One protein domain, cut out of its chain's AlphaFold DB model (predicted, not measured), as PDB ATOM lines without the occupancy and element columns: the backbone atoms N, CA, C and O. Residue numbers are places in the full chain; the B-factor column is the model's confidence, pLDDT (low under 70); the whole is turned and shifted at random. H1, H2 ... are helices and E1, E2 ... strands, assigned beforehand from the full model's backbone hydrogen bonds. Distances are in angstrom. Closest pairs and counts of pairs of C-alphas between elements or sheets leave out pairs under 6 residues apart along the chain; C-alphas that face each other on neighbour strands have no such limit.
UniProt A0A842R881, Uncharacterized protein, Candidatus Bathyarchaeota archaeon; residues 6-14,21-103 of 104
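What this domain is: This is residues 6 to 14 and 21 to 103 of the 104 residues of an uncharacterized protein of Candidatus Bathyarchaeota archaeon (UniProt A0A842R881). A strongly twisted sheet of four strands is covered on one face by a long helical hairpin, H2 and H3, whose joined end reaches past the sheet; the short helix H1 packs on H2. These make two layers, helices on one face of a sheet. The printed part has 92 residues, in the order E1 E2 H1 E3 H2 H3 E4; the sheet runs E2 E1 E4 E3, antiparallel throughout. The class is mixed, helices and strands; the whole is compact, with a radius of gyration of the C-alphas of 13.3 A, yet elongated, spanning 46 by 26 by 19 A.

Where its parts are: E1, residues 6 to 11, begins with C-alpha 6 at (-23.260, -1.349, 24.496). E2 is residues 24 to 29, H1 residues 32 to 38 and E3 residues 44 to 46. H2, residues 47 to 69, is 31.5 A long, and H3, residues 74 to 87, 20.7 A. E4, residues 96 to 102, 18.1 A long, ends with C-alpha 102 at (-20.468, 2.043, 28.492).

How they stand to each other: E1 pairs with E2 (N 10 and O 24, 2.9 A) and E4 (N 11 and O 96, 2.9 A); edge strand E3 pairs with E4 (N 97 and O 45, 2.7 A). H2 is on the sheet at a height of 10.0 A, over E4. H2 and H3 touch, closest at the C-alphas of Met 58 and Cys 76, 5.5 A, at a shallow tilt of 13 degrees, opposite ways. H1 touches H2 residues 53 to 61 alone, closest at the C-alphas of Ile 34 and Ala 57, 6.4 A. In H2 and H3 every O i to N i+4 pair is within hydrogen-bond range; in H1 0 of 3 are, with 2 of 4 O i to N i+3 pairs.

The domain as a whole: The farthest C-alphas, Ser 14 and Gly 70, are 45.8 A apart. Residues 15 to 20 are not printed; C-alphas 14 and 21 are 7.7 A apart. No link printed whole is long. The mean pLDDT of the printed part is 72.4, with residues 6 to 14 and 21 to 36 among those under 70.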
ATOM      1  N   LEU A   6     -24.325  -0.816  25.316       60.06
ATOM      2  CA  LEU A   6     -23.260  -1.349  24.496       60.06
ATOM      3  C   LEU A   6     -23.011  -0.412  23.346       60.06
ATOM      4  O   LEU A   6     -23.923   0.019  22.637       60.06
ATOM      5  N   VAL A   7     -21.737  -0.100  23.212       62.97
ATOM      6  CA  VAL A   7     -21.240   0.724  22.139       62.97
ATOM      7  C   VAL A   7     -20.594  -0.212  21.145       62.97
ATOM      8  O   VAL A   7     -19.625  -0.898  21.472       62.97
ATOM      9  N   ALA A   8     -21.175  -0.256  19.953       64.88
ATOM     10  CA  ALA A   8     -20.600  -0.917  18.803       64.88
ATOM     11  C   ALA A   8     -19.760   0.112  18.040       64.88
ATOM     12  O   ALA A   8     -20.306   1.049  17.455       64.88
ATOM     13  N   ASP A   9     -18.441  -0.053  18.096       64.00
ATOM     14  CA  ASP A   9     -17.477   0.797  17.396       64.00
ATOM     15  C   ASP A   9     -17.106   0.150  16.058       64.00
ATOM     16  O   ASP A   9     -16.544  -0.947  16.030       64.00
ATOM     17  N   PHE A  10     -17.490   0.789  14.952       66.56
ATOM     18  CA  PHE A  10     -17.338   0.243  13.606       66.56
ATOM     19  C   PHE A  10     -16.039   0.747  12.979       66.56
ATOM     20  O   PHE A  10     -15.908   1.930  12.662       66.56
ATOM     21  N   LYS A  11     -15.097  -0.166  12.724       63.47
ATOM     22  CA  LYS A  11     -13.869   0.140  11.982       63.47
ATOM     23  C   LYS A  11     -14.071  -0.130  10.493       63.47
ATOM     24  O   LYS A  11     -14.086  -1.292  10.077       63.47
ATOM     25  N   LYS A  12     -14.203   0.939   9.701       59.34
ATOM     26  CA  LYS A  12     -14.333   0.861   8.239       59.34
ATOM     27  C   LYS A  12     -13.055   0.297   7.613       59.34
ATOM     28  O   LYS A  12     -11.949   0.705   7.969       59.34
ATOM     29  N   ARG A  13     -13.196  -0.642   6.672       51.25
ATOM     30  CA  ARG A  13     -12.081  -1.107   5.834       51.25
ATOM     31  C   ARG A  13     -11.775  -0.002   4.816       51.25
ATOM     32  O   ARG A  13     -12.556   0.205   3.894       51.25
ATOM     33  N   SER A  14     -10.689   0.741   5.025       47.47
ATOM     34  CA  SER A  14     -10.229   1.772   4.084       47.47
ATOM     35  C   SER A  14      -9.845   1.123   2.755       47.47
ATOM     36  O   SER A  14      -9.004   0.225   2.745       47.47
ATOM     37  N   THR A  21     -10.532   7.830   9.586       48.19
ATOM     38  CA  THR A  21     -11.703   6.939   9.590       48.19
ATOM     39  C   THR A  21     -12.687   7.374  10.681       48.19
ATOM     40  O   THR A  21     -12.327   7.285  11.858       48.19
ATOM     41  N   PRO A  22     -13.926   7.792  10.357       48.84
ATOM     42  CA  PRO A  22     -14.946   7.983  11.374       48.84
ATOM     43  C   PRO A  22     -15.303   6.611  11.945       48.84
ATOM     44  O   PRO A  22     -15.859   5.757  11.248       48.84
ATOM     45  N   PHE A  23     -14.963   6.387  13.212       52.31
ATOM     46  CA  PHE A  23     -15.551   5.301  13.977       52.31
ATOM     47  C   PHE A  23     -17.040   5.603  14.100       52.31
ATOM     48  O   PHE A  23     -17.452   6.524  14.809       52.31
ATOM     49  N   PHE A  24     -17.871   4.873  13.357       56.81
ATOM     50  CA  PHE A  24     -19.303   4.963  13.592       56.81
ATOM     51  C   PHE A  24     -19.557   4.312  14.943       56.81
ATOM     52  O   PHE A  24     -19.180   3.168  15.163       56.81
ATOM     53  N   THR A  25     -20.140   5.067  15.863       59.94
ATOM     54  CA  THR A  25     -20.491   4.599  17.201       59.94
ATOM     55  C   THR A  25     -21.991   4.349  17.193       59.94
ATOM     56  O   THR A  25     -22.777   5.296  17.149       59.94
ATOM     57  N   CYS A  26     -22.417   3.086  17.161       60.00
ATOM     58  CA  CYS A  26     -23.833   2.763  17.313       60.00
ATOM     59  C   CYS A  26     -24.103   2.412  18.773       60.00
ATOM     60  O   CYS A  26     -23.738   1.337  19.246       60.00
ATOM     61  N   GLU A  27     -24.744   3.336  19.482       60.22
ATOM     62  CA  GLU A  27     -25.278   3.070  20.810       60.22
ATOM     63  C   GLU A  27     -26.570   2.264  20.659       60.22
ATOM     64  O   GLU A  27     -27.581   2.756  20.132       60.22
ATOM     65  N   ILE A  28     -26.522   1.004  21.085       63.19
ATOM     66  CA  ILE A  28     -27.699   0.147  21.195       63.19
ATOM     67  C   ILE A  28     -27.898  -0.122  22.681       63.19
ATOM     68  O   ILE A  28     -27.032  -0.675  23.365       63.19
ATOM     69  N   ILE A  29     -29.034   0.335  23.201       57.78
ATOM     70  CA  ILE A  29     -29.381   0.126  24.601       57.78
ATOM     71  C   ILE A  29     -30.022  -1.244  24.687       57.78
ATOM     72  O   ILE A  29     -31.116  -1.466  24.168       57.78
ATOM     73  N   PHE A  30     -29.336  -2.157  25.354       61.75
ATOM     74  CA  PHE A  30     -29.858  -3.480  25.609       61.75
ATOM     75  C   PHE A  30     -30.115  -3.694  27.107       61.75
ATOM     76  O   PHE A  30     -29.435  -3.099  27.950       61.75
ATOM     77  N   PRO A  31     -31.040  -4.597  27.473       61.44
ATOM     78  CA  PRO A  31     -31.084  -5.125  28.828       61.44
ATOM     79  C   PRO A  31     -29.785  -5.892  29.126       61.44
ATOM     80  O   PRO A  31     -29.426  -6.844  28.431       61.44
ATOM     81  N   SER A  32     -29.088  -5.470  30.183       59.47
ATOM     82  CA  SER A  32     -27.742  -5.928  30.559       59.47
ATOM     83  C   SER A  32     -27.601  -7.440  30.728       59.47
ATOM     84  O   SER A  32     -26.526  -7.984  30.480       59.47
ATOM     85  N   THR A  33     -28.674  -8.127  31.121       64.12
ATOM     86  CA  THR A  33     -28.653  -9.571  31.361       64.12
ATOM     87  C   THR A  33     -28.531 -10.358  30.064       64.12
ATOM     88  O   THR A  33     -27.687 -11.237  29.976       64.12
ATOM     89  N   ILE A  34     -29.330 -10.028  29.045       69.12
ATOM     90  CA  ILE A  34     -29.425 -10.831  27.818       69.12
ATOM     91  C   ILE A  34     -28.188 -10.661  26.961       69.12
ATOM     92  O   ILE A  34     -27.682 -11.634  26.421       69.12
ATOM     93  N   VAL A  35     -27.613  -9.463  26.904       66.69
ATOM     94  CA  VAL A  35     -26.453  -9.278  26.035       66.69
ATOM     95  C   VAL A  35     -25.223 -10.021  26.509       66.69
ATOM     96  O   VAL A  35     -24.494 -10.552  25.682       66.69
ATOM     97  N   ARG A  36     -25.024 -10.143  27.821       68.94
ATOM     98  CA  ARG A  36     -23.929 -10.956  28.359       68.94
ATOM     99  C   ARG A  36     -24.040 -12.440  27.977       68.94
ATOM    100  O   ARG A  36     -23.040 -13.138  28.076       68.94
ATOM    101  N   HIS A  37     -25.206 -12.915  27.520       72.50
ATOM    102  CA  HIS A  37     -25.352 -14.259  26.946       72.50
ATOM    103  C   HIS A  37     -24.908 -14.346  25.478       72.50
ATOM    104  O   HIS A  37     -24.470 -15.408  25.049       72.50
ATOM    105  N   PHE A  38     -25.013 -13.257  24.709       75.00
ATOM    106  CA  PHE A  38     -24.745 -13.255  23.263       75.00
ATOM    107  C   PHE A  38     -23.394 -12.640  22.880       75.00
ATOM    108  O   PHE A  38     -22.834 -12.982  21.837       75.00
ATOM    109  N   PHE A  39     -22.879 -11.730  23.705       77.88
ATOM    110  CA  PHE A  39     -21.693 -10.938  23.423       77.88
ATOM    111  C   PHE A  39     -20.766 -10.884  24.632       77.88
ATOM    112  O   PHE A  39     -21.199 -10.670  25.769       77.88
ATOM    113  N   SER A  40     -19.471 -11.010  24.363       77.94
ATOM    114  CA  SER A  40     -18.422 -10.780  25.347       77.94
ATOM    115  C   SER A  40     -17.956  -9.324  25.302       77.94
ATOM    116  O   SER A  40     -17.873  -8.690  24.250       77.94
ATOM    117  N   ILE A  41     -17.640  -8.762  26.468       78.38
ATOM    118  CA  ILE A  41     -17.044  -7.424  26.541       78.38
ATOM    119  C   ILE A  41     -15.660  -7.481  25.888       78.38
ATOM    120  O   ILE A  41     -14.906  -8.424  26.118       78.38
ATOM    121  N   ASN A  42     -15.328  -6.459  25.099       78.19
ATOM    122  CA  ASN A  42     -14.121  -6.372  24.275       78.19
ATOM    123  C   ASN A  42     -14.047  -7.411  23.142       78.19
ATOM    124  O   ASN A  42     -12.981  -7.629  22.567       78.19
ATOM    125  N   GLU A  43     -15.169  -8.039  22.792       80.94
ATOM    126  CA  GLU A  43     -15.231  -8.934  21.644       80.94
ATOM    127  C   GLU A  43     -15.202  -8.133  20.338       80.94
ATOM    128  O   GLU A  43     -15.904  -7.127  20.180       80.94
ATOM    129  N   HIS A  44     -14.383  -8.602  19.396       80.31
ATOM    130  CA  HIS A  44     -14.321  -8.079  18.039       80.31
ATOM    131  C   HIS A  44     -15.052  -9.020  17.089       80.31
ATOM    132  O   HIS A  44     -14.581 -10.124  16.816       80.31
ATOM    133  N   LEU A  45     -16.165  -8.555  16.537       80.62
ATOM    134  CA  LEU A  45     -17.021  -9.331  15.644       80.62
ATOM    135  C   LEU A  45     -17.115  -8.642  14.285       80.62
ATOM    136  O   LEU A  45     -17.063  -7.412  14.226       80.62
ATOM    137  N   PRO A  46     -17.247  -9.368  13.167       83.50
ATOM    138  CA  PRO A  46     -17.645  -8.729  11.921       83.50
ATOM    139  C   PRO A  46     -19.048  -8.122  12.082       83.50
ATOM    140  O   PRO A  46     -19.882  -8.636  12.825       83.50
ATOM    141  N   VAL A  47     -19.310  -7.012  11.384       81.50
ATOM    142  CA  VAL A  47     -20.609  -6.310  11.451       81.50
ATOM    143  C   VAL A  47     -21.786  -7.239  11.184       81.50
ATOM    144  O   VAL A  47     -22.805  -7.121  11.854       81.50
ATOM    145  N   HIS A  48     -21.637  -8.156  10.228       82.38
ATOM    146  CA  HIS A  48     -22.676  -9.116   9.876       82.38
ATOM    147  C   HIS A  48     -23.075  -9.975  11.084       82.38
ATOM    148  O   HIS A  48     -24.212  -9.888  11.541       82.38
ATOM    149  N   ASP A  49     -22.112 -10.686  11.675       84.25
ATOM    150  CA  ASP A  49     -22.342 -11.525  12.856       84.25
ATOM    151  C   ASP A  49     -22.833 -10.709  14.052       84.25
ATOM    152  O   ASP A  49     -23.679 -11.173  14.815       84.25
ATOM    153  N   PHE A  50     -22.320  -9.485  14.230       83.06
ATOM    154  CA  PHE A  50     -22.803  -8.592  15.282       83.06
ATOM    155  C   PHE A  50     -24.290  -8.295  15.100       83.06
ATOM    156  O   PHE A  50     -25.050  -8.405  16.058       83.06
ATOM    157  N   VAL A  51     -24.718  -7.940  13.886       83.00
ATOM    158  CA  VAL A  51     -26.126  -7.657  13.620       83.00
ATOM    159  C   VAL A  51     -26.974  -8.908  13.832       83.00
ATOM    160  O   VAL A  51     -27.975  -8.825  14.536       83.00
ATOM    161  N   GLU A  52     -26.580 -10.063  13.301       85.19
ATOM    162  CA  GLU A  52     -27.343 -11.304  13.483       85.19
ATOM    163  C   GLU A  52     -27.502 -11.681  14.961       85.19
ATOM    164  O   GLU A  52     -28.626 -11.882  15.431       85.19
ATOM    165  N   LYS A  53     -26.405 -11.684  15.730       84.62
ATOM    166  CA  LYS A  53     -26.445 -11.931  17.180       84.62
ATOM    167  C   LYS A  53     -27.287 -10.889  17.916       84.62
ATOM    168  O   LYS A  53     -28.029 -11.234  18.831       84.62
ATOM    169  N   ALA A  54     -27.194  -9.618  17.525       80.69
ATOM    170  CA  ALA A  54     -27.945  -8.534  18.150       80.69
ATOM    171  C   ALA A  54     -29.449  -8.681  17.906       80.69
ATOM    172  O   ALA A  54     -30.235  -8.459  18.824       80.69
ATOM    173  N   ARG A  55     -29.854  -9.102  16.704       84.06
ATOM    174  CA  ARG A  55     -31.258  -9.382  16.376       84.06
ATOM    175  C   ARG A  55     -31.802 -10.557  17.181       84.06
ATOM    176  O   ARG A  55     -32.884 -10.439  17.749       84.06
ATOM    177  N   LEU A  56     -31.034 -11.643  17.305       84.69
ATOM    178  CA  LEU A  56     -31.399 -12.780  18.160       84.69
ATOM    179  C   LEU A  56     -31.562 -12.354  19.624       84.69
ATOM    180  O   LEU A  56     -32.588 -12.640  20.240       84.69
ATOM    181  N   ALA A  57     -30.605 -11.585  20.150       81.50
ATOM    182  CA  ALA A  57     -30.676 -11.045  21.503       81.50
ATOM    183  C   ALA A  57     -31.905 -10.139  21.708       81.50
ATOM    184  O   ALA A  57     -32.548 -10.208  22.755       81.50
ATOM    185  N   MET A  58     -32.259  -9.303  20.721       78.50
ATOM    186  CA  MET A  58     -33.456  -8.453  20.777       78.50
ATOM    187  C   MET A  58     -34.749  -9.261  20.728       78.50
ATOM    188  O   MET A  58     -35.693  -8.925  21.442       78.50
ATOM    189  N   HIS A  59     -34.797 -10.322  19.922       81.94
ATOM    190  CA  HIS A  59     -35.952 -11.210  19.865       81.94
ATOM    191  C   HIS A  59     -36.172 -11.891  21.217       81.94
ATOM    192  O   HIS A  59     -37.248 -11.765  21.796       81.94
ATOM    193  N   GLU A  60     -35.124 -12.494  21.786       82.25
ATOM    194  CA  GLU A  60     -35.202 -13.163  23.087       82.25
ATOM    195  C   GLU A  60     -35.530 -12.178  24.222       82.25
ATOM    196  O   GLU A  60     -36.320 -12.477  25.120       82.25
ATOM    197  N   ALA A  61     -34.968 -10.964  24.178       77.44
ATOM    198  CA  ALA A  61     -35.311  -9.901  25.118       77.44
ATOM    199  C   ALA A  61     -36.774  -9.493  25.024       77.44
ATOM    200  O   ALA A  61     -37.435  -9.346  26.054       77.44
ATOM    201  N   ASN A  62     -37.289  -9.336  23.810       79.25
ATOM    202  CA  ASN A  62     -38.682  -9.005  23.595       79.25
ATOM    203  C   ASN A  62     -39.605 -10.138  24.066       79.25
ATOM    204  O   ASN A  62     -40.607  -9.855  24.711       79.25
ATOM    205  N   GLU A  63     -39.252 -11.402  23.820       83.00
ATOM    206  CA  GLU A  63     -40.007 -12.560  24.309       83.00
ATOM    207  C   GLU A  63     -40.032 -12.621  25.837       83.00
ATOM    208  O   GLU A  63     -41.110 -12.706  26.419       83.00
ATOM    209  N   LYS A  64     -38.887 -12.448  26.506       79.06
ATOM    210  CA  LYS A  64     -38.812 -12.397  27.978       79.06
ATOM    211  C   LYS A  64     -39.607 -11.235  28.569       79.06
ATOM    212  O   LYS A  64     -40.249 -11.387  29.607       79.06
ATOM    213  N   VAL A  65     -39.572 -10.060  27.936       76.06
ATOM    214  CA  VAL A  65     -40.371  -8.905  28.376       76.06
ATOM    215  C   VAL A  65     -41.858  -9.156  28.130       76.06
ATOM    216  O   VAL A  65     -42.663  -8.861  29.007       76.06
ATOM    217  N   LYS A  66     -42.230  -9.744  26.992       80.12
ATOM    218  CA  LYS A  66     -43.617 -10.078  26.664       80.12
ATOM    219  C   LYS A  66     -44.179 -11.153  27.596       80.12
ATOM    220  O   LYS A  66     -45.312 -11.013  28.036       80.12
ATOM    221  N   GLU A  67     -43.397 -12.167  27.950       81.12
ATOM    222  CA  GLU A  67     -43.781 -13.192  28.926       81.12
ATOM    223  C   GLU A  67     -43.954 -12.592  30.327       81.12
ATOM    224  O   GLU A  67     -44.930 -12.874  31.018       81.12
ATOM    225  N   LYS A  68     -43.039 -11.704  30.735       75.25
ATOM    226  CA  LYS A  68     -43.038 -11.124  32.083       75.25
ATOM    227  C   LYS A  68     -44.026  -9.971  32.280       75.25
ATOM    228  O   LYS A  68     -44.533  -9.793  33.384       75.25
ATOM    229  N   TYR A  69     -44.252  -9.158  31.251       68.56
ATOM    230  CA  TYR A  69     -45.024  -7.912  31.336       68.56
ATOM    231  C   TYR A  69     -46.235  -7.874  30.399       68.56
ATOM    232  O   TYR A  69     -47.050  -6.970  30.533       68.56
ATOM    233  N   GLY A  70     -46.380  -8.814  29.461       72.94
ATOM    234  CA  GLY A  70     -47.517  -8.880  28.535       72.94
ATOM    235  C   GLY A  70     -47.434  -7.948  27.320       72.94
ATOM    236  O   GLY A  70     -48.320  -7.990  26.469       72.94
ATOM    237  N   PHE A  71     -46.382  -7.129  27.195       68.81
ATOM    238  CA  PHE A  71     -46.247  -6.137  26.120       68.81
ATOM    239  C   PHE A  71     -44.878  -6.202  25.443       68.81
ATOM    240  O   PHE A  71     -43.859  -6.438  26.089       68.81
ATOM    241  N   SER A  72     -44.856  -5.949  24.134       62.56
ATOM    242  CA  SER A  72     -43.630  -5.853  23.339       62.56
ATOM    243  C   SER A  72     -42.842  -4.597  23.715       62.56
ATOM    244  O   SER A  72     -43.401  -3.498  23.769       62.56
ATOM    245  N   CYS A  73     -41.532  -4.718  23.921       68.69
ATOM    246  CA  CYS A  73     -40.694  -3.553  24.191       68.69
ATOM    247  C   CYS A  73     -40.497  -2.741  22.901       68.69
ATOM    248  O   CYS A  73     -39.791  -3.183  21.995       68.69
ATOM    249  N   PHE A  74     -41.062  -1.527  22.825       70.81
ATOM    250  CA  PHE A  74     -40.906  -0.636  21.661       70.81
ATOM    251  C   PHE A  74     -39.429  -0.365  21.315       70.81
ATOM    252  O   PHE A  74     -39.068  -0.258  20.145       70.81
ATOM    253  N   GLY A  75     -38.558  -0.335  22.332       71.25
ATOM    254  CA  GLY A  75     -37.113  -0.220  22.151       71.25
ATOM    255  C   GLY A  75     -36.523  -1.379  21.346       71.25
ATOM    256  O   GLY A  75     -35.762  -1.134  20.416       71.25
ATOM    257  N   CYS A  76     -36.921  -2.625  21.626       72.81
ATOM    258  CA  CYS A  76     -36.416  -3.797  20.899       72.81
ATOM    259  C   CYS A  76     -36.756  -3.712  19.404       72.81
ATOM    260  O   CYS A  76     -35.878  -3.897  18.563       72.81
ATOM    261  N   THR A  77     -37.995  -3.335  19.068       76.19
ATOM    262  CA  THR A  77     -38.428  -3.142  17.673       76.19
ATOM    263  C   THR A  77     -37.661  -2.013  16.980       76.19
ATOM    264  O   THR A  77     -37.238  -2.159  15.834       76.19
ATOM    265  N   TYR A  78     -37.448  -0.889  17.672       81.69
ATOM    266  CA  TYR A  78     -36.696   0.245  17.136       81.69
ATOM    267  C   TYR A  78     -35.242  -0.131  16.811       81.69
ATOM    268  O   TYR A  78     -34.723   0.216  15.746       81.69
ATOM    269  N   TYR A  79     -34.583  -0.874  17.703       75.75
ATOM    270  CA  TYR A  79     -33.207  -1.309  17.490       75.75
ATOM    271  C   TYR A  79     -33.084  -2.398  16.417       75.75
ATOM    272  O   TYR A  79     -32.132  -2.336  15.644       75.75
ATOM    273  N   ASP A  80     -34.036  -3.330  16.297       80.19
ATOM    274  CA  ASP A  80     -34.045  -4.323  15.207       80.19
ATOM    275  C   ASP A  80     -34.152  -3.651  13.826       80.19
ATOM    276  O   ASP A  80     -33.382  -3.958  12.912       80.19
ATOM    277  N   GLN A  81     -35.011  -2.635  13.692       82.94
ATOM    278  CA  GLN A  81     -35.085  -1.830  12.468       82.94
ATOM    279  C   GLN A  81     -33.785  -1.063  12.199       82.94
ATOM    280  O   GLN A  81     -33.333  -0.986  11.053       82.94
ATOM    281  N   LYS A  82     -33.170  -0.491  13.242       81.88
ATOM    282  CA  LYS A  82     -31.883   0.208  13.123       81.88
ATOM    283  C   LYS A  82     -30.793  -0.746  12.632       81.88
ATOM    284  O   LYS A  82     -30.056  -0.388  11.721       81.88
ATOM    285  N   LEU A  83     -30.735  -1.959  13.179       80.75
ATOM    286  CA  LEU A  83     -29.799  -3.014  12.789       80.75
ATOM    287  C   LEU A  83     -29.994  -3.460  11.332       80.75
ATOM    288  O   LEU A  83     -29.011  -3.564  10.600       80.75
ATOM    289  N   CYS A  84     -31.239  -3.643  10.879       81.69
ATOM    290  CA  CYS A  84     -31.529  -3.962   9.476       81.69
ATOM    291  C   CYS A  84     -30.964  -2.896   8.524       81.69
ATOM    292  O   CYS A  84     -30.242  -3.226   7.585       81.69
ATOM    293  N   LYS A  85     -31.184  -1.610   8.831       81.94
ATOM    294  CA  LYS A  85     -30.632  -0.497   8.039       81.94
ATOM    295  C   LYS A  85     -29.103  -0.473   8.018       81.94
ATOM    296  O   LYS A  85     -28.508   0.030   7.068       81.94
ATOM    297  N   MET A  86     -28.446  -0.994   9.056       75.50
ATOM    298  CA  MET A  86     -26.985  -1.095   9.098       75.50
ATOM    299  C   MET A  86     -26.440  -2.205   8.194       75.50
ATOM    300  O   MET A  86     -25.330  -2.056   7.691       75.50
ATOM    301  N   LEU A  87     -27.196  -3.279   7.940       75.81
ATOM    302  CA  LEU A  87     -26.793  -4.327   6.989       75.81
ATOM    303  C   LEU A  87     -26.867  -3.863   5.528       75.81
ATOM    304  O   LEU A  87     -26.041  -4.263   4.706       75.81
ATOM    305  N   GLU A  88     -27.822  -2.988   5.209       82.25
ATOM    306  CA  GLU A  88     -27.983  -2.418   3.863       82.25
ATOM    307  C   GLU A  88     -26.813  -1.498   3.465       82.25
ATOM    308  O   GLU A  88     -26.549  -1.257   2.283       82.25
ATOM    309  N   ARG A  89     -26.062  -1.001   4.454       76.69
ATOM    310  CA  ARG A  89     -24.897  -0.133   4.267       76.69
ATOM    311  C   ARG A  89     -23.692  -0.940   3.779       76.69
ATOM    312  O   ARG A  89     -22.947  -1.524   4.564       76.69
ATOM    313  N   LYS A  90     -23.450  -0.917   2.463       72.31
ATOM    314  CA  LYS A  90     -22.267  -1.538   1.824       72.31
ATOM    315  C   LYS A  90     -20.940  -1.023   2.386       72.31
ATOM    316  O   LYS A  90     -19.965  -1.759   2.424       72.31
ATOM    317  N   ASP A  91     -20.909   0.217   2.866       71.94
ATOM    318  CA  ASP A  91     -19.747   0.824   3.512       71.94
ATOM    319  C   ASP A  91     -19.357   0.166   4.843       71.94
ATOM    320  O   ASP A  91     -18.214   0.316   5.275       71.94
ATOM    321  N   LEU A  92     -20.281  -0.562   5.478       68.75
ATOM    322  CA  LEU A  92     -20.045  -1.301   6.716       68.75
ATOM    323  C   LEU A  92     -19.798  -2.798   6.465       68.75
ATOM    324  O   LEU A  92     -19.328  -3.496   7.367       68.75
ATOM    325  N   GLN A  93     -20.044  -3.296   5.249       68.88
ATOM    326  CA  GLN A  93     -19.791  -4.693   4.895       68.88
ATOM    327  C   GLN A  93     -18.285  -4.989   4.947       68.88
ATOM    328  O   GLN A  93     -17.473  -4.349   4.283       68.88
ATOM    329  N   GLY A  94     -17.895  -5.940   5.802       70.06
ATOM    330  CA  GLY A  94     -16.491  -6.277   6.066       70.06
ATOM    331  C   GLY A  94     -15.799  -5.410   7.126       70.06
ATOM    332  O   GLY A  94     -14.603  -5.598   7.376       70.06
ATOM    333  N   SER A  95     -16.533  -4.492   7.764       75.44
ATOM    334  CA  SER A  95     -16.072  -3.774   8.953       75.44
ATOM    335  C   SER A  95     -16.149  -4.669  10.192       75.44
ATOM    336  O   SER A  95     -16.868  -5.675  10.218       75.44
ATOM    337  N   ARG A  96     -15.397  -4.307  11.232       77.88
ATOM    338  CA  ARG A  96     -15.449  -4.974  12.540       77.88
ATOM    339  C   ARG A  96     -16.097  -4.068  13.572       77.88
ATOM    340  O   ARG A  96     -15.890  -2.859  13.533       77.88
ATOM    341  N   VAL A  97     -16.834  -4.687  14.480       78.69
ATOM    342  CA  VAL A  97     -17.476  -4.089  15.642       78.69
ATOM    343  C   VAL A  97     -16.691  -4.482  16.875       78.69
ATOM    344  O   VAL A  97     -16.427  -5.667  17.080       78.69
ATOM    345  N   LEU A  98     -16.332  -3.502  17.696       77.56
ATOM    346  CA  LEU A  98     -15.874  -3.750  19.057       77.56
ATOM    347  C   LEU A  98     -17.032  -3.531  20.023       77.56
ATOM    348  O   LEU A  98     -17.607  -2.445  20.055       77.56
ATOM    349  N   VAL A  99     -17.343  -4.557  20.810       77.19
ATOM    350  CA  VAL A  99     -18.358  -4.499  21.862       77.19
ATOM    351  C   VAL A  99     -17.739  -3.894  23.118       77.19
ATOM    352  O   VAL A  99     -16.892  -4.517  23.760       77.19
ATOM    353  N   ARG A 100     -18.161  -2.685  23.495       74.50
ATOM    354  CA  ARG A 100     -17.733  -2.050  24.751       74.50
ATOM    355  C   ARG A 100     -18.900  -1.836  25.689       74.50
ATOM    356  O   ARG A 100     -19.977  -1.425  25.266       74.50
ATOM    357  N   GLU A 101     -18.644  -2.057  26.972       71.19
ATOM    358  CA  GLU A 101     -19.530  -1.625  28.044       71.19
ATOM    359  C   GLU A 101     -19.375  -0.112  28.227       71.19
ATOM    360  O   GLU A 101     -18.276   0.370  28.506       71.19
ATOM    361  N   MET A 102     -20.453   0.648  28.072       60.53
ATOM    362  CA  MET A 102     -20.468   2.043  28.492       60.53
ATOM    363  C   MET A 102     -20.870   2.073  29.965       60.53
ATOM    364  O   MET A 102     -22.020   1.788  30.313       60.53
ATOM    365  N   LYS A 103     -19.917   2.409  30.834       53.97
ATOM    366  CA  LYS A 103     -20.237   2.803  32.205       53.97
ATOM    367  C   LYS A 103     -20.817   4.215  32.145       53.97
ATOM    368  O   LYS A 103     -20.110   5.141  31.755       53.97
TER     369      LYS A 103